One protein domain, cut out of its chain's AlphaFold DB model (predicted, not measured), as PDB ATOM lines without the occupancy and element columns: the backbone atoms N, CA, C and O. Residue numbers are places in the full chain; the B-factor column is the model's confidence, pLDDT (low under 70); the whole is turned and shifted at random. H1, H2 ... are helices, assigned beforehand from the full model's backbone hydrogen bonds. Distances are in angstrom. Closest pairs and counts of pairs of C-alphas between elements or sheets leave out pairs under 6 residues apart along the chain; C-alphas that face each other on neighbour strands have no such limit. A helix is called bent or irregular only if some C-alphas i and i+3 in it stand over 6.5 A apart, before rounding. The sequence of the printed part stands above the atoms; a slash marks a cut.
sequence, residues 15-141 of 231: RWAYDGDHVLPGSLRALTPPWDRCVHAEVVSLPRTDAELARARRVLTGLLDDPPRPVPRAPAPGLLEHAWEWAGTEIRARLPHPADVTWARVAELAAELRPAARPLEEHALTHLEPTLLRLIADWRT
ATOM      1  N   ARG A  15     -40.717  37.720 -59.755       89.25
ATOM      2  CA  ARG A  15     -41.506  37.808 -58.527       89.25
ATOM      3  C   ARG A  15     -41.813  36.405 -57.997       89.25
ATOM      4  O   ARG A  15     -42.394  35.579 -58.699       89.25
ATOM      5  N   TRP A  16     -41.453  36.147 -56.742       91.19
ATOM      6  CA  TRP A  16     -41.686  34.869 -56.061       91.19
ATOM      7  C   TRP A  16     -42.817  34.977 -55.047       91.19
ATOM      8  O   TRP A  16     -43.186  36.066 -54.644       91.19
ATOM      9  N   ALA A  17     -43.329  33.853 -54.565       82.44
ATOM     10  CA  ALA A  17     -44.196  33.822 -53.396       82.44
ATOM     11  C   ALA A  17     -43.818  32.622 -52.531       82.44
ATOM     12  O   ALA A  17     -43.545  31.545 -53.067       82.44
ATOM     13  N   TYR A  18     -43.759  32.810 -51.212       80.75
ATOM     14  CA  TYR A  18     -43.477  31.713 -50.282       80.75
ATOM     15  C   TYR A  18     -44.756  30.963 -49.905       80.75
ATOM     16  O   TYR A  18     -44.925  29.797 -50.242       80.75
ATOM     17  N   ASP A  19     -45.664  31.646 -49.214       81.50
ATOM     18  CA  ASP A  19     -46.968  31.124 -48.811       81.50
ATOM     19  C   ASP A  19     -48.004  32.232 -49.005       81.50
ATOM     20  O   ASP A  19     -47.875  33.317 -48.433       81.50
ATOM     21  N   GLY A  20     -48.993  32.005 -49.866       85.38
ATOM     22  CA  GLY A  20     -49.902  33.063 -50.307       85.38
ATOM     23  C   GLY A  20     -49.152  34.218 -50.985       85.38
ATOM     24  O   GLY A  20     -48.400  33.990 -51.922       85.38
ATOM     25  N   ASP A  21     -49.356  35.450 -50.512       90.56
ATOM     26  CA  ASP A  21     -48.768  36.682 -51.080       90.56
ATOM     27  C   ASP A  21     -47.493  37.158 -50.349       90.56
ATOM     28  O   ASP A  21     -47.040  38.291 -50.515       90.56
ATOM     29  N   HIS A  22     -46.919  36.325 -49.481       89.81
ATOM     30  CA  HIS A  22     -45.804  36.751 -48.638       89.81
ATOM     31  C   HIS A  22     -44.478  36.797 -49.397       89.81
ATOM     32  O   HIS A  22     -44.113  35.857 -50.114       89.81
ATOM     33  N   VAL A  23     -43.729  37.873 -49.144       91.19
ATOM     34  CA  VAL A  23     -42.399  38.104 -49.713       91.19
ATOM     35  C   VAL A  23     -41.316  37.406 -48.910       91.19
ATOM     36  O   VAL A  23     -40.348  36.940 -49.500       91.19
ATOM     37  N   LEU A  24     -41.448  37.348 -47.581       91.62
ATOM     38  CA  LEU A  24     -40.396  36.838 -46.702       91.62
ATOM     39  C   LEU A  24     -40.514  35.322 -46.450       91.62
ATOM     40  O   LEU A  24     -41.631  34.789 -46.372       91.62
ATOM     41  N   PRO A  25     -39.372  34.633 -46.264       91.69
ATOM     42  CA  PRO A  25     -39.321  33.214 -45.932       91.69
ATOM     43  C   PRO A  25     -40.079  32.867 -44.644       91.69
ATOM     44  O   PRO A  25     -40.305  33.710 -43.770       91.69
ATOM     45  N   GLY A  26     -40.479  31.598 -44.513       91.56
ATOM     46  CA  GLY A  26     -41.266  31.117 -43.373       91.56
ATOM     47  C   GLY A  26     -40.544  31.302 -42.037       91.56
ATOM     48  O   GLY A  26     -41.174  31.681 -41.050       91.56
ATOM     49  N   SER A  27     -39.224  31.116 -42.032       93.31
ATOM     50  CA  SER A  27     -38.352  31.358 -40.876       93.31
ATOM     51  C   SER A  27     -38.455  32.781 -40.316       93.31
ATOM     52  O   SER A  27     -38.593  32.943 -39.104       93.31
ATOM     53  N   LEU A  28     -38.463  33.806 -41.178       94.06
ATOM     54  CA  LEU A  28     -38.619  35.205 -40.767       94.06
ATOM     55  C   LEU A  28     -40.056  35.530 -40.352       94.06
ATOM     56  O   LEU A  28     -40.275  36.247 -39.381       94.06
ATOM     57  N   ARG A  29     -41.058  34.982 -41.045       93.12
ATOM     58  CA  ARG A  29     -42.473  35.229 -40.708       93.12
ATOM     59  C   ARG A  29     -42.908  34.589 -39.396       93.12
ATOM     60  O   ARG A  29     -43.819  35.088 -38.748       93.12
ATOM     61  N   ALA A  30     -42.275  33.484 -39.010       92.81
ATOM     62  CA  ALA A  30     -42.530  32.813 -37.741       92.81
ATOM     63  C   ALA A  30     -41.901  33.540 -36.538       92.81
ATOM     64  O   ALA A  30     -42.141  33.152 -35.386       92.81
ATOM     65  N   LEU A  31     -41.089  34.578 -36.780       92.88
ATOM     66  CA  LEU A  31     -40.565  35.417 -35.716       92.88
ATOM     67  C   LEU A  31     -41.708  36.114 -34.987       92.88
ATOM     68  O   LEU A  31     -42.769  36.411 -35.525       92.88
ATOM     69  N   THR A  32     -41.475  36.361 -33.711       87.88
ATOM     70  CA  THR A  32     -42.445  36.982 -32.815       87.88
ATOM     71  C   THR A  32     -41.703  38.008 -31.946       87.88
ATOM     72  O   THR A  32     -40.485  37.868 -31.774       87.88
ATOM     73  N   PRO A  33     -42.389  38.981 -31.324       86.38
ATOM     74  CA  PRO A  33     -41.726  40.018 -30.532       86.38
ATOM     75  C   PRO A  33     -40.908  39.495 -29.345       86.38
ATOM     76  O   PRO A  33     -41.408  38.641 -28.605       86.38
ATOM     77  N   PRO A  34     -39.681  39.993 -29.112       87.00
ATOM     78  CA  PRO A  34     -39.051  41.142 -29.786       87.00
ATOM     79  C   PRO A  34     -38.134  40.777 -30.975       87.00
ATOM     80  O   PRO A  34     -37.502  41.657 -31.555       87.00
ATOM     81  N   TRP A  35     -38.033  39.495 -31.339       86.44
ATOM     82  CA  TRP A  35     -37.107  39.001 -32.368       86.44
ATOM     83  C   TRP A  35     -37.498  39.411 -33.790       86.44
ATOM     84  O   TRP A  35     -36.633  39.536 -34.642       86.44
ATOM     85  N   ASP A  36     -38.790  39.617 -34.038       86.81
ATOM     86  CA  ASP A  36     -39.356  39.971 -35.344       86.81
ATOM     87  C   ASP A  36     -38.989  41.392 -35.802       86.81
ATOM     88  O   ASP A  36     -38.711  41.618 -36.976       86.81
ATOM     89  N   ARG A  37     -38.926  42.342 -34.864       82.00
ATOM     90  CA  ARG A  37     -38.510  43.729 -35.126       82.00
ATOM     91  C   ARG A  37     -36.997  43.919 -35.074       82.00
ATOM     92  O   ARG A  37     -36.492  44.899 -35.612       82.00
ATOM     93  N   CYS A  38     -36.295  43.011 -34.394       74.31
ATOM     94  CA  CYS A  38     -34.845  43.057 -34.177       74.31
ATOM     95  C   CYS A  38     -34.376  44.382 -33.571       74.31
ATOM     96  O   CYS A  38     -33.313  44.900 -33.909       74.31
ATOM     97  N   VAL A  39     -35.167  44.955 -32.663       85.06
ATOM     98  CA  VAL A  39     -34.712  46.112 -31.895       85.06
ATOM     99  C   VAL A  39     -33.643  45.603 -30.938       85.06
ATOM    100  O   VAL A  39     -33.961  45.024 -29.900       85.06
ATOM    101  N   HIS A  40     -32.376  45.786 -31.309       83.00
ATOM    102  CA  HIS A  40     -31.238  45.186 -30.615       83.00
ATOM    103  C   HIS A  40     -31.292  45.417 -29.097       83.00
ATOM    104  O   HIS A  40     -31.164  44.472 -28.323       83.00
ATOM    105  N   ALA A  41     -31.601  46.646 -28.667       85.81
ATOM    106  CA  ALA A  41     -31.751  47.006 -27.255       85.81
ATOM    107  C   ALA A  41     -32.844  46.198 -26.522       85.81
ATOM    108  O   ALA A  41     -32.660  45.826 -25.364       85.81
ATOM    109  N   GLU A  42     -33.965  45.894 -27.188       90.06
ATOM    110  CA  GLU A  42     -35.021  45.045 -26.623       90.06
ATOM    111  C   GLU A  42     -34.527  43.602 -26.493       90.06
ATOM    112  O   GLU A  42     -34.674  42.997 -25.431       90.06
ATOM    113  N   VAL A  43     -33.880  43.075 -27.537       88.88
ATOM    114  CA  VAL A  43     -33.378  41.696 -27.565       88.88
ATOM    115  C   VAL A  43     -32.315  41.465 -26.491       88.88
ATOM    116  O   VAL A  43     -32.462  40.551 -25.683       88.88
ATOM    117  N   VAL A  44     -31.282  42.309 -26.399       88.94
ATOM    118  CA  VAL A  44     -30.197  42.119 -25.414       88.94
ATOM    119  C   VAL A  44     -30.689  42.195 -23.963       88.94
ATOM    120  O   VAL A  44     -30.102  41.559 -23.080       88.94
ATOM    121  N   SER A  45     -31.798  42.907 -23.724       90.25
ATOM    122  CA  SER A  45     -32.438  43.048 -22.411       90.25
ATOM    123  C   SER A  45     -33.291  41.844 -21.985       90.25
ATOM    124  O   SER A  45     -33.680  41.754 -20.819       90.25
ATOM    125  N   LEU A  46     -33.571  40.899 -22.892       92.50
ATOM    126  CA  LEU A  46     -34.415  39.743 -22.590       92.50
ATOM    127  C   LEU A  46     -33.812  38.849 -21.494       92.50
ATOM    128  O   LEU A  46     -32.610  38.562 -21.512       92.50
ATOM    129  N   PRO A  47     -34.625  38.305 -20.573       94.12
ATOM    130  CA  PRO A  47     -34.140  37.330 -19.607       94.12
ATOM    131  C   PRO A  47     -33.818  35.992 -20.292       94.12
ATOM    132  O   PRO A  47     -34.567  35.522 -21.149       94.12
ATOM    133  N   ARG A  48     -32.740  35.317 -19.871       94.44
ATOM    134  CA  ARG A  48     -32.311  34.012 -20.416       94.44
ATOM    135  C   ARG A  48     -33.076  32.844 -19.776       94.44
ATOM    136  O   ARG A  48     -32.480  31.938 -19.194       94.44
ATOM    137  N   THR A  49     -34.404  32.910 -19.840       95.31
ATOM    138  CA  THR A  49     -35.305  31.829 -19.400       95.31
ATOM    139  C   THR A  49     -35.308  30.677 -20.403       95.31
ATOM    140  O   THR A  49     -35.034  30.888 -21.583       95.31
ATOM    141  N   ASP A  50     -35.697  29.473 -19.977       95.31
ATOM    142  CA  ASP A  50     -35.785  28.305 -20.869       95.31
ATOM    143  C   ASP A  50     -36.699  28.543 -22.081       95.31
ATOM    144  O   ASP A  50     -36.419  28.061 -23.179       95.31
ATOM    145  N   ALA A  51     -37.772  29.322 -21.908       94.56
ATOM    146  CA  ALA A  51     -38.687  29.670 -22.989       94.56
ATOM    147  C   ALA A  51     -38.009  30.540 -24.060       94.56
ATOM    148  O   ALA A  51     -38.121  30.237 -25.251       94.56
ATOM    149  N   GLU A  52     -37.271  31.576 -23.645       94.75
ATOM    150  CA  GLU A  52     -36.528  32.441 -24.570       94.75
ATOM    151  C   GLU A  52     -35.319  31.723 -25.177       94.75
ATOM    152  O   GLU A  52     -35.050  31.890 -26.359       94.75
ATOM    153  N   LEU A  53     -34.646  30.837 -24.437       96.44
ATOM    154  CA  LEU A  53     -33.566  30.006 -24.983       96.44
ATOM    155  C   LEU A  53     -34.083  29.029 -26.044       96.44
ATOM    156  O   LEU A  53     -33.505  28.908 -27.124       96.44
ATOM    157  N   ALA A  54     -35.210  28.362 -25.778       95.94
ATOM    158  CA  ALA A  54     -35.851  27.492 -26.757       95.94
ATOM    159  C   ALA A  54     -36.291  28.275 -28.002       95.94
ATOM    160  O   ALA A  54     -36.257  27.746 -29.114       95.94
ATOM    161  N   ARG A  55     -36.702  29.531 -27.824       94.69
ATOM    162  CA  ARG A  55     -37.068  30.430 -28.914       94.69
ATOM    163  C   ARG A  55     -35.855  30.874 -29.723       94.69
ATOM    164  O   ARG A  55     -35.881  30.673 -30.929       94.69
ATOM    165  N   ALA A  56     -34.795  31.362 -29.086       95.56
ATOM    166  CA  ALA A  56     -33.528  31.723 -29.721       95.56
ATOM    167  C   ALA A  56     -32.958  30.561 -30.548       95.56
ATOM    168  O   ALA A  56     -32.597  30.736 -31.711       95.56
ATOM    169  N   ARG A  57     -32.985  29.342 -29.993       97.19
ATOM    170  CA  ARG A  57     -32.605  28.129 -30.722       97.19
ATOM    171  C   ARG A  57     -33.457  27.921 -31.973       97.19
ATOM    172  O   ARG A  57     -32.903  27.702 -33.044       97.19
ATOM    173  N   ARG A  58     -34.790  27.991 -31.856       96.19
ATOM    174  CA  ARG A  58     -35.698  27.848 -33.011       96.19
ATOM    175  C   ARG A  58     -35.455  28.919 -34.070       96.19
ATOM    176  O   ARG A  58     -35.508  28.593 -35.249       96.19
ATOM    177  N   VAL A  59     -35.189  30.155 -33.653       95.06
ATOM    178  CA  VAL A  59     -34.868  31.270 -34.548       95.06
ATOM    179  C   VAL A  59     -33.612  30.948 -35.351       95.06
ATOM    180  O   VAL A  59     -33.698  30.852 -36.567       95.06
ATOM    181  N   LEU A  60     -32.480  30.684 -34.691       96.88
ATOM    182  CA  LEU A  60     -31.217  30.389 -35.380       96.88
ATOM    183  C   LEU A  60     -31.316  29.162 -36.289       96.88
ATOM    184  O   LEU A  60     -30.867  29.206 -37.430       96.88
ATOM    185  N   THR A  61     -31.943  28.079 -35.815       97.38
ATOM    186  CA  THR A  61     -32.189  26.892 -36.644       97.38
ATOM    187  C   THR A  61     -33.029  27.239 -37.873       97.38
ATOM    188  O   THR A  61     -32.635  26.901 -38.981       97.38
ATOM    189  N   GLY A  62     -34.137  27.963 -37.698       95.69
ATOM    190  CA  GLY A  62     -35.006  28.359 -38.804       95.69
ATOM    191  C   GLY A  62     -34.301  29.248 -39.825       95.69
ATOM    192  O   GLY A  62     -34.475  29.037 -41.019       95.69
ATOM    193  N   LEU A  63     -33.483  30.208 -39.381       95.50
ATOM    194  CA  LEU A  63     -32.700  31.047 -40.288       95.50
ATOM    195  C   LEU A  63     -31.730  30.195 -41.113       95.50
ATOM    196  O   LEU A  63     -31.722  30.290 -42.339       95.50
ATOM    197  N   LEU A  64     -30.943  29.332 -40.470       96.38
ATOM    198  CA  LEU A  64     -29.966  28.490 -41.165       96.38
ATOM    199  C   LEU A  64     -30.634  27.480 -42.117       96.38
ATOM    200  O   LEU A  64     -30.127  27.229 -43.205       96.38
ATOM    201  N   ASP A  65     -31.790  26.923 -41.754       95.81
ATOM    202  CA  ASP A  65     -32.502  25.927 -42.570       95.81
ATOM    203  C   ASP A  65     -33.253  26.514 -43.781       95.81
ATOM    204  O   ASP A  65     -33.684  25.763 -44.655       95.81
ATOM    205  N   ASP A  66     -33.407  27.837 -43.859       91.88
ATOM    206  CA  ASP A  66     -34.240  28.514 -44.862       91.88
ATOM    207  C   ASP A  66     -33.496  29.694 -45.526       91.88
ATOM    208  O   ASP A  66     -33.925  30.843 -45.381       91.88
ATOM    209  N   PRO A  67     -32.336  29.467 -46.183       88.06
ATOM    210  CA  PRO A  67     -31.496  30.531 -46.740       88.06
ATOM    211  C   PRO A  67     -32.206  31.335 -47.845       88.06
ATOM    212  O   PRO A  67     -33.021  30.788 -48.596       88.06
ATOM    213  N   PRO A  68     -31.900  32.638 -47.993       84.88
ATOM    214  CA  PRO A  68     -32.532  33.474 -48.998       84.88
ATOM    215  C   PRO A  68     -32.028  33.122 -50.394       84.88
ATOM    216  O   PRO A  68     -30.961  32.530 -50.581       84.88
ATOM    217  N   ARG A  69     -32.779  33.554 -51.407       85.75
ATOM    218  CA  ARG A  69     -32.284  33.533 -52.786       85.75
ATOM    219  C   ARG A  69     -31.123  34.529 -52.926       85.75
ATOM    220  O   ARG A  69     -31.141  35.566 -52.261       85.75
ATOM    221  N   PRO A  70     -30.133  34.250 -53.789       85.88
ATOM    222  CA  PRO A  70     -29.010  35.156 -53.986       85.88
ATOM    223  C   PRO A  70     -29.485  36.501 -54.546       85.88
ATOM    224  O   PRO A  70     -30.246  36.540 -55.513       85.88
ATOM    225  N   VAL A  71     -29.002  37.597 -53.958       86.75
ATOM    226  CA  VAL A  71     -29.215  38.955 -54.477       86.75
ATOM    227  C   VAL A  71     -28.447  39.092 -55.802       86.75
ATOM    228  O   VAL A  71     -27.272  38.708 -55.859       86.75
ATOM    229  N   PRO A  72     -29.066  39.604 -56.882       86.12
ATOM    230  CA  PRO A  72     -28.353  39.824 -58.134       86.12
ATOM    231  C   PRO A  72     -27.236  40.857 -57.947       86.12
ATOM    232  O   PRO A  72     -27.373  41.816 -57.189       86.12
ATOM    233  N   ARG A  73     -26.126  40.674 -58.666       84.75
ATOM    234  CA  ARG A  73     -25.015  41.635 -58.660       84.75
ATOM    235  C   ARG A  73     -25.280  42.734 -59.681       84.75
ATOM    236  O   ARG A  73     -25.442  42.429 -60.862       84.75
ATOM    237  N   ALA A  74     -25.286  43.983 -59.227       81.00
ATOM    238  CA  ALA A  74     -25.384  45.139 -60.106       81.00
ATOM    239  C   ALA A  74     -24.140  45.248 -61.022       81.00
ATOM    240  O   ALA A  74     -23.040  44.855 -60.618       81.00
ATOM    241  N   PRO A  75     -24.279  45.777 -62.254       74.94
ATOM    242  CA  PRO A  75     -23.178  45.901 -63.218       74.94
ATOM    243  C   PRO A  75     -22.071  46.858 -62.752       74.94
ATOM    244  O   PRO A  75     -20.902  46.660 -63.086       74.94
ATOM    245  N   ALA A  76     -22.425  47.862 -61.948       71.19
ATOM    246  CA  ALA A  76     -21.499  48.675 -61.177       71.19
ATOM    247  C   ALA A  76     -21.887  48.555 -59.690       71.19
ATOM    248  O   ALA A  76     -22.986  48.950 -59.317       71.19
ATOM    249  N   PRO A  77     -21.039  47.973 -58.830       65.62
ATOM    250  CA  PRO A  77     -21.343  47.883 -57.409       65.62
ATOM    251  C   PRO A  77     -21.233  49.274 -56.770       65.62
ATOM    252  O   PRO A  77     -20.198  49.935 -56.882       65.62
ATOM    253  N   GLY A  78     -22.300  49.728 -56.112       78.00
ATOM    254  CA  GLY A  78     -22.271  50.921 -55.264       78.00
ATOM    255  C   GLY A  78     -23.541  51.762 -55.296       78.00
ATOM    256  O   GLY A  78     -24.218  51.881 -54.281       78.00
ATOM    257  N   LEU A  79     -23.871  52.370 -56.436       85.44
ATOM    258  CA  LEU A  79     -24.946  53.366 -56.501       85.44
ATOM    259  C   LEU A  79     -26.331  52.710 -56.477       85.44
ATOM    260  O   LEU A  79     -27.171  53.080 -55.653       85.44
ATOM    261  N   LEU A  80     -26.551  51.690 -57.310       88.00
ATOM    262  CA  LEU A  80     -27.812  50.950 -57.295       88.00
ATOM    263  C   LEU A  80     -27.993  50.117 -56.017       88.00
ATOM    264  O   LEU A  80     -29.090  50.039 -55.471       88.00
ATOM    265  N   GLU A  81     -26.909  49.548 -55.495       88.69
ATOM    266  CA  GLU A  81     -26.930  48.837 -54.214       88.69
ATOM    267  C   GLU A  81     -27.343  49.750 -53.053       88.69
ATOM    268  O   GLU A  81     -28.129  49.337 -52.201       88.69
ATOM    269  N   HIS A  82     -26.877  51.002 -53.053       90.56
ATOM    270  CA  HIS A  82     -27.301  52.002 -52.078       90.56
ATOM    271  C   HIS A  82     -28.782  52.378 -52.238       90.56
ATOM    272  O   HIS A  82     -29.485  52.563 -51.247       90.56
ATOM    273  N   ALA A  83     -29.290  52.441 -53.472       93.00
ATOM    274  CA  ALA A  83     -30.712  52.671 -53.718       93.00
ATOM    275  C   ALA A  83     -31.591  51.501 -53.235       93.00
ATOM    276  O   ALA A  83     -32.665  51.732 -52.679       93.00
ATOM    277  N   TRP A  84     -31.131  50.255 -53.387       92.81
ATOM    278  CA  TRP A  84     -31.799  49.084 -52.810       92.81
ATOM    279  C   TRP A  84     -31.787  49.099 -51.285       92.81
ATOM    280  O   TRP A  84     -32.809  48.815 -50.669       92.81
ATOM    281  N   GLU A  85     -30.660  49.452 -50.671       92.94
ATOM    282  CA  GLU A  85     -30.551  49.594 -49.216       92.94
ATOM    283  C   GLU A  85     -31.507  50.667 -48.681       92.94
ATOM    284  O   GLU A  85     -32.235  50.430 -47.714       92.94
ATOM    285  N   TRP A  86     -31.570  51.821 -49.349       95.25
ATOM    286  CA  TRP A  86     -32.534  52.867 -49.026       95.25
ATOM    287  C   TRP A  86     -33.976  52.354 -49.131       95.25
ATOM    288  O   TRP A  86     -34.739  52.461 -48.170       95.25
ATOM    289  N   ALA A  87     -34.350  51.739 -50.257       95.38
ATOM    290  CA  ALA A  87     -35.712  51.256 -50.467       95.38
ATOM    291  C   ALA A  87     -36.087  50.162 -49.451       95.38
ATOM    292  O   ALA A  87     -37.187  50.179 -48.896       95.38
ATOM    293  N   GLY A  88     -35.159  49.249 -49.147       94.69
ATOM    294  CA  GLY A  88     -35.317  48.234 -48.108       94.69
ATOM    295  C   GLY A  88     -35.515  48.851 -46.721       94.69
ATOM    296  O   GLY A  88     -36.418  48.439 -45.991       94.69
ATOM    297  N   THR A  89     -34.747  49.893 -46.391       94.31
ATOM    298  CA  THR A  89     -34.879  50.655 -45.137       94.31
ATOM    299  C   THR A  89     -36.253  51.315 -45.022       94.31
ATOM    300  O   THR A  89     -36.922  51.184 -43.996       94.31
ATOM    301  N   GLU A  90     -36.720  51.979 -46.082       96.00
ATOM    302  CA  GLU A  90     -38.036  52.627 -46.117       96.00
ATOM    303  C   GLU A  90     -39.189  51.617 -45.987       96.00
ATOM    304  O   GLU A  90     -40.187  51.896 -45.310       96.00
ATOM    305  N   ILE A  91     -39.059  50.435 -46.604       94.69
ATOM    306  CA  ILE A  91     -40.031  49.340 -46.472       94.69
ATOM    307  C   ILE A  91     -40.042  48.823 -45.035       94.69
ATOM    308  O   ILE A  91     -41.105  48.766 -44.417       94.69
ATOM    309  N   ARG A  92     -38.875  48.498 -44.470       92.69
ATOM    310  CA  ARG A  92     -38.754  47.963 -43.107       92.69
ATOM    311  C   ARG A  92     -39.254  48.936 -42.043       92.69
ATOM    312  O   ARG A  92     -39.877  48.515 -41.074       92.69
ATOM    313  N   ALA A  93     -39.037  50.236 -42.234       93.62
ATOM    314  CA  ALA A  93     -39.538  51.264 -41.327       93.62
ATOM    315  C   ALA A  93     -41.077  51.326 -41.289       93.62
ATOM    316  O   ALA A  93     -41.657  51.612 -40.241       93.62
ATOM    317  N   ARG A  94     -41.749  51.053 -42.417       95.19
ATOM    318  CA  ARG A  94     -43.221  51.089 -42.531       95.19
ATOM    319  C   ARG A  94     -43.888  49.736 -42.284       95.19
ATOM    320  O   ARG A  94     -45.046  49.710 -41.876       95.19
ATOM    321  N   LEU A  95     -43.169  48.635 -42.502       94.06
ATOM    322  CA  LEU A  95     -43.587  47.259 -42.222       94.06
ATOM    323  C   LEU A  95     -42.581  46.620 -41.251       94.06
ATOM    324  O   LEU A  95     -41.757  45.806 -41.665       94.06
ATOM    325  N   PRO A  96     -42.616  46.985 -39.957       90.62
ATOM    326  CA  PRO A  96     -41.606  46.545 -38.996       90.62
ATOM    327  C   PRO A  96     -41.714  45.062 -38.623       90.62
ATOM    328  O   PRO A  96     -40.787  44.519 -38.025       90.62
ATOM    329  N   HIS A  97     -42.832  44.408 -38.947       91.81
ATOM    330  CA  HIS A  97     -43.056  42.996 -38.667       91.81
ATOM    331  C   HIS A  97     -42.910  42.174 -39.958       91.81
ATOM    332  O   HIS A  97     -43.688  42.375 -40.892       91.81
ATOM    333  N   PRO A  98     -41.982  41.202 -40.014       92.25
ATOM    334  CA  PRO A  98     -41.788  40.315 -41.159       92.25
ATOM    335  C   PRO A  98     -43.066  39.633 -41.670       92.25
ATOM    336  O   PRO A  98     -43.234  39.427 -42.872       92.25
ATOM    337  N   ALA A  99     -43.985  39.282 -40.768       91.31
ATOM    338  CA  ALA A  99     -45.254  38.658 -41.131       91.31
ATOM    339  C   ALA A  99     -46.155  39.569 -41.991       91.31
ATOM    340  O   ALA A  99     -46.943  39.055 -42.780       91.31
ATOM    341  N   ASP A 100     -45.997  40.891 -41.896       92.38
ATOM    342  CA  ASP A 100     -46.817  41.876 -42.613       92.38
ATOM    343  C   ASP A 100     -46.263  42.214 -44.013       92.38
ATOM    344  O   ASP A 100     -46.869  42.985 -44.765       92.38
ATOM    345  N   VAL A 101     -45.107  41.655 -44.389       94.12
ATOM    346  CA  VAL A 101     -44.430  41.952 -45.659       94.12
ATOM    347  C   VAL A 101     -44.983  41.067 -46.782       94.12
ATOM    348  O   VAL A 101     -44.478  39.977 -47.077       94.12
ATOM    349  N   THR A 102     -46.036  41.566 -47.430       95.62
ATOM    350  CA  THR A 102     -46.660  40.961 -48.619       95.62
ATOM    351  C   THR A 102     -46.381  41.775 -49.881       95.62
ATOM    352  O   THR A 102     -46.075  42.968 -49.798       95.62
ATOM    353  N   TRP A 103     -46.501  41.165 -51.066       95.44
ATOM    354  CA  TRP A 103     -46.305  41.897 -52.322       95.44
ATOM    355  C   TRP A 103     -47.305  43.024 -52.500       95.44
ATOM    356  O   TRP A 103     -46.913  44.092 -52.963       95.44
ATOM    357  N   ALA A 104     -48.568  42.816 -52.116       94.94
ATOM    358  CA  ALA A 104     -49.572  43.871 -52.152       94.94
ATOM    359  C   ALA A 104     -49.135  45.089 -51.320       94.94
ATOM    360  O   ALA A 104     -49.092  46.205 -51.836       94.94
ATOM    361  N   ARG A 105     -48.718  44.870 -50.065       96.44
ATOM    362  CA  ARG A 105     -48.280  45.952 -49.170       96.44
ATOM    363  C   ARG A 105     -46.998  46.620 -49.648       96.44
ATOM    364  O   ARG A 105     -46.895  47.842 -49.598       96.44
ATOM    365  N   VAL A 106     -46.036  45.849 -50.149       96.94
ATOM    366  CA  VAL A 106     -44.792  46.405 -50.694       96.94
ATOM    367  C   VAL A 106     -45.050  47.218 -51.969       96.94
ATOM    368  O   VAL A 106     -44.470  48.288 -52.132       96.94
ATOM    369  N   ALA A 107     -45.945  46.768 -52.851       96.00
ATOM    370  CA  ALA A 107     -46.305  47.510 -54.059       96.00
ATOM    371  C   ALA A 107     -47.021  48.833 -53.738       96.00
ATOM    372  O   ALA A 107     -46.729  49.850 -54.368       96.00
ATOM    373  N   GLU A 108     -47.918  48.832 -52.748       96.88
ATOM    374  CA  GLU A 108     -48.569  50.047 -52.241       96.88
ATOM    375  C   GLU A 108     -47.534  51.040 -51.700       96.88
ATOM    376  O   GLU A 108     -47.494  52.187 -52.141       96.88
ATOM    377  N   LEU A 109     -46.625  50.582 -50.832       97.12
ATOM    378  CA  LEU A 109     -45.558  51.427 -50.293       97.12
ATOM    379  C   LEU A 109     -44.631  51.969 -51.378       97.12
ATOM    380  O   LEU A 109     -44.250  53.136 -51.341       97.12
ATOM    381  N   ALA A 110     -44.284  51.158 -52.373       96.69
ATOM    382  CA  ALA A 110     -43.465  51.626 -53.479       96.69
ATOM    383  C   ALA A 110     -44.163  52.742 -54.268       96.69
ATOM    384  O   ALA A 110     -43.527  53.734 -54.617       96.69
ATOM    385  N   ALA A 111     -45.471  52.622 -54.509       96.69
ATOM    386  CA  ALA A 111     -46.251  53.672 -55.160       96.69
ATOM    387  C   ALA A 111     -46.317  54.964 -54.323       96.69
ATOM    388  O   ALA A 111     -46.263  56.052 -54.894       96.69
ATOM    389  N   GLU A 112     -46.385  54.853 -52.994       97.06
ATOM    390  CA  GLU A 112     -46.335  55.997 -52.071       97.06
ATOM    391  C   GLU A 112     -44.967  56.697 -52.065       97.06
ATOM    392  O   GLU A 112     -44.904  57.920 -51.953       97.06
ATOM    393  N   LEU A 113     -43.875  55.936 -52.191       95.88
ATOM    394  CA  LEU A 113     -42.503  56.450 -52.107       95.88
ATOM    395  C   LEU A 113     -42.001  57.072 -53.412       95.88
ATOM    396  O   LEU A 113     -41.251  58.048 -53.379       95.88
ATOM    397  N   ARG A 114     -42.432  56.542 -54.563       95.12
ATOM    398  CA  ARG A 114     -41.967  56.972 -55.896       95.12
ATOM    399  C   ARG A 114     -42.004  58.488 -56.138       95.12
ATOM    400  O   ARG A 114     -41.018  58.993 -56.660       95.12
ATOM    401  N   PRO A 115     -43.050  59.252 -55.757       95.00
ATOM    402  CA  PRO A 115     -43.107  60.688 -56.042       95.00
ATOM    403  C   PRO A 115     -41.974  61.520 -55.425       95.00
ATOM    404  O   PRO A 115     -41.705  62.619 -55.904       95.00
ATOM    405  N   ALA A 116     -41.345  61.031 -54.353       92.69
ATOM    406  CA  ALA A 116     -40.244  61.707 -53.667       92.69
ATOM    407  C   ALA A 116     -38.866  61.087 -53.968       92.69
ATOM    408  O   ALA A 116     -37.855  61.616 -53.505       92.69
ATOM    409  N   ALA A 117     -38.827  59.985 -54.721       94.62
ATOM    410  CA  ALA A 117     -37.620  59.216 -54.984       94.62
ATOM    411  C   ALA A 117     -36.724  59.893 -56.034       94.62
ATOM    412  O   ALA A 117     -37.187  60.483 -57.012       94.62
ATOM    413  N   ARG A 118     -35.408  59.791 -55.849       94.06
ATOM    414  CA  ARG A 118     -34.400  60.119 -56.872       94.06
ATOM    415  C   ARG A 118     -34.402  59.057 -57.982       94.06
ATOM    416  O   ARG A 118     -34.883  57.957 -57.749       94.06
ATOM    417  N   PRO A 119     -33.786  59.297 -59.155       93.62
ATOM    418  CA  PRO A 119     -33.857  58.349 -60.275       93.62
ATOM    419  C   PRO A 119     -33.442  56.904 -59.942       93.62
ATOM    420  O   PRO A 119     -34.125  55.963 -60.332       93.62
ATOM    421  N   LEU A 120     -32.351  56.708 -59.191       91.81
ATOM    422  CA  LEU A 120     -31.901  55.363 -58.794       91.81
ATOM    423  C   LEU A 120     -32.816  54.723 -57.741       91.81
ATOM    424  O   LEU A 120     -33.035  53.517 -57.755       91.81
ATOM    425  N   GLU A 121     -33.378  55.534 -56.850       94.94
ATOM    426  CA  GLU A 121     -34.361  55.104 -55.854       94.94
ATOM    427  C   GLU A 121     -35.679  54.705 -56.539       94.94
ATOM    428  O   GLU A 121     -36.246  53.660 -56.240       94.94
ATOM    429  N   GLU A 122     -36.141  55.476 -57.525       94.88
ATOM    430  CA  GLU A 122     -37.301  55.141 -58.352       94.88
ATOM    431  C   GLU A 122     -37.071  53.842 -59.133       94.88
ATOM    432  O   GLU A 122     -37.967  52.996 -59.204       94.88
ATOM    433  N   HIS A 123     -35.863  53.645 -59.664       93.06
ATOM    434  CA  HIS A 123     -35.468  52.390 -60.294       93.06
ATOM    435  C   HIS A 123     -35.540  51.219 -59.295       93.06
ATOM    436  O   HIS A 123     -36.178  50.206 -59.584       93.06
ATOM    437  N   ALA A 124     -34.995  51.370 -58.082       93.75
ATOM    438  CA  ALA A 124     -35.101  50.374 -57.008       93.75
ATOM    439  C   ALA A 124     -36.557  50.078 -56.584       93.75
ATOM    440  O   ALA A 124     -36.893  48.938 -56.264       93.75
ATOM    441  N   LEU A 125     -37.440  51.082 -56.610       95.19
ATOM    442  CA  LEU A 125     -38.880  50.931 -56.347       95.19
ATOM    443  C   LEU A 125     -39.660  50.368 -57.543       95.19
ATOM    444  O   LEU A 125     -40.816  49.959 -57.400       95.19
ATOM    445  N   THR A 126     -39.077  50.400 -58.737       92.19
ATOM    446  CA  THR A 126     -39.629  49.780 -59.947       92.19
ATOM    447  C   THR A 126     -39.267  48.302 -59.993       92.19
ATOM    448  O   THR A 126     -40.134  47.479 -60.274       92.19
ATOM    449  N   HIS A 127     -38.035  47.975 -59.612       91.56
ATOM    450  CA  HIS A 127     -37.515  46.619 -59.483       91.56
ATOM    451  C   HIS A 127     -37.379  46.252 -57.999       91.56
ATOM    452  O   HIS A 127     -36.286  46.247 -57.432       91.56
ATOM    453  N   LEU A 128     -38.514  45.968 -57.352       93.44
ATOM    454  CA  LEU A 128     -38.582  45.697 -55.908       93.44
ATOM    455  C   LEU A 128     -37.993  44.338 -55.535       93.44
ATOM    456  O   LEU A 128     -37.605  44.121 -54.393       93.44
ATOM    457  N   GLU A 129     -37.927  43.417 -56.483       94.25
ATOM    458  CA  GLU A 129     -37.469  42.053 -56.285       94.25
ATOM    459  C   GLU A 129     -36.030  42.003 -55.708       94.25
ATOM    460  O   GLU A 129     -35.861  41.455 -54.619       94.25
ATOM    461  N   PRO A 130     -34.994  42.628 -56.308       92.50
ATOM    462  CA  PRO A 130     -33.669  42.727 -55.683       92.50
ATOM    463  C   PRO A 130     -33.659  43.429 -54.324       92.50
ATOM    464  O   PRO A 130     -32.987  42.961 -53.404       92.50
ATOM    465  N   THR A 131     -34.421  44.520 -54.188       93.94
ATOM    466  CA  THR A 131     -34.562  45.269 -52.931       93.94
ATOM    467  C   THR A 131     -35.034  44.346 -51.809       93.94
ATOM    468  O   THR A 131     -34.480  44.349 -50.712       93.94
ATOM    469  N   LEU A 132     -36.026  43.500 -52.089       95.25
ATOM    470  CA  LEU A 132     -36.589  42.571 -51.117       95.25
ATOM    471  C   LEU A 132     -35.664  41.388 -50.831       95.25
ATOM    472  O   LEU A 132     -35.612  40.944 -49.688       95.25
ATOM    473  N   LEU A 133     -34.897  40.902 -51.813       94.38
ATOM    474  CA  LEU A 133     -33.860  39.894 -51.560       94.38
ATOM    475  C   LEU A 133     -32.778  40.423 -50.614       94.38
ATOM    476  O   LEU A 133     -32.375  39.707 -49.695       94.38
ATOM    477  N   ARG A 134     -32.348  41.676 -50.803       92.50
ATOM    478  CA  ARG A 134     -31.404  42.341 -49.897       92.50
ATOM    479  C   ARG A 134     -32.015  42.536 -48.513       92.50
ATOM    480  O   ARG A 134     -31.427  42.097 -47.536       92.50
ATOM    481  N   LEU A 135     -33.245  43.045 -48.441       93.88
ATOM    482  CA  LEU A 135     -33.965  43.209 -47.179       93.88
ATOM    483  C   LEU A 135     -34.126  41.884 -46.408       93.88
ATOM    484  O   LEU A 135     -34.002  41.878 -45.187       93.88
ATOM    485  N   ILE A 136     -34.383  40.758 -47.090       94.12
ATOM    486  CA  ILE A 136     -34.411  39.431 -46.450       94.12
ATOM    487  C   ILE A 136     -33.045  39.111 -45.836       94.12
ATOM    488  O   ILE A 136     -32.998  38.638 -44.700       94.12
ATOM    489  N   ALA A 137     -31.953  39.321 -46.578       92.00
ATOM    490  CA  ALA A 137     -30.603  39.067 -46.079       92.00
ATOM    491  C   ALA A 137     -30.307  39.922 -44.836       92.00
ATOM    492  O   ALA A 137     -29.960  39.361 -43.798       92.00
ATOM    493  N   ASP A 138     -30.577  41.226 -44.909       92.06
ATOM    494  CA  ASP A 138     -30.357  42.178 -43.815       92.06
ATOM    495  C   ASP A 138     -31.163  41.799 -42.562       92.06
ATOM    496  O   ASP A 138     -30.633  41.770 -41.454       92.06
ATOM    497  N   TRP A 139     -32.442  41.426 -42.716       93.50
ATOM    498  CA  TRP A 139     -33.264  40.999 -41.579       93.50
ATOM    499  C   TRP A 139     -32.704  39.751 -40.902       93.50
ATOM    500  O   TRP A 139     -32.688  39.673 -39.677       93.50
ATOM    501  N   ARG A 140     -32.263  38.754 -41.678       94.19
ATOM    502  CA  ARG A 140     -31.689  37.523 -41.116       94.19
ATOM    503  C   ARG A 140     -30.429  37.825 -40.318       94.19
ATOM    504  O   ARG A 140     -30.288  37.288 -39.221       94.19
ATOM    505  N   THR A 141     -29.566  38.666 -40.879       93.12
ATOM    506  CA  THR A 141     -28.346  39.175 -40.251       93.12
ATOM    507  C   THR A 141     -28.676  39.846 -38.921       93.12
ATOM    508  O   THR A 141     -28.272  39.352 -37.872       93.12
TER     509      THR A 141
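AT A GLANCE: This is residues 15 to 141 of the 231 residues of an uncharacterized protein of Streptomyces indicus (UniProt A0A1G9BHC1). At one end of this long model, H4, H5, H6 and H7 make a cluster in which H4 crosses H7 steeply and H6 folds back along H5 as a hairpin. At the other end is a looser part: H3 reaches away from the cluster, short H1 packs on its last turns, and H2 is set off from H3, with residues 49 to 54 sticking out at the tip. The printed part has 127 residues with seven named helices, H1 to H7 in chain order, and no named strand; the class is all helix. It is compact, with a radius of gyration of the C-alphas of 15.5 A, but its outline is elongated, spanning 49 by 30 by 25 A.

HOW THE PARTS SIT: Start at H1, residues 26 to 29, which touches H3, residues 50 to 65, with residues 59 to 63 of H3 alone; look at the C-alphas of Ser 27 and Gly 62, the closest, 4.9 A apart. H2, residues 40 to 44, touches no helix. Further on, H4, residues 79 to 94, touches H6, residues 119 to 126, at a steep tilt of 55 degrees, the same way, closest at the C-alphas of Ala 83 and Glu 121, 4.9 A. H5, residues 103 to 116, and H6 form a helical hairpin at a shallow tilt of 20 degrees, opposite ways; the C-alphas of Ala 110 and Leu 125 are closest, 5.5 A. H7, residues 128 to 141, touches H4 with residues 130 to 135 alone, only just about perpendicular at 71 degrees, and the closest C-alphas are those of Trp 84 and Thr 131, 4.7 A. H6 and H7 only just touch, only at the corner by their link, with 3 pairs of C-alphas within 8 A, the closest those of Ala 124 and Thr 131, 6.6 A. H3 and H7 are close but not clearly touching, with the C-alphas of Leu 63 and Arg 140 closest at 6.6 A. Every O i to N i+4 pair is within hydrogen-bond range in H2, H3, H4, H6 and H7; H5 has 8 of 10, and H1 is too short for such a pair.

IN THESE COORDINATES: Find C-alpha 26 at (-41.266, 31.117, -43.373), where H1 begins. H3 runs 22.1 A from C-alpha 50 at (-35.785, 28.305, -20.869), H4 23.1 A, H5 20.8 A and H7 19.8 A, ending at C-alpha 141 at (-28.346, 39.175, -40.251). H5 is irregular, but only just: C-alphas 112 and 115 are 6.9 A apart.

THE WHOLE: The two C-alphas farthest apart, those of Asp 50 and Pro 119, are 49.6 A apart. The printed part has no cut; the link from H3 to H4, residues 66 to 78, is long. Mean pLDDT of the printed part is 91.4, and residue 77 is under 70.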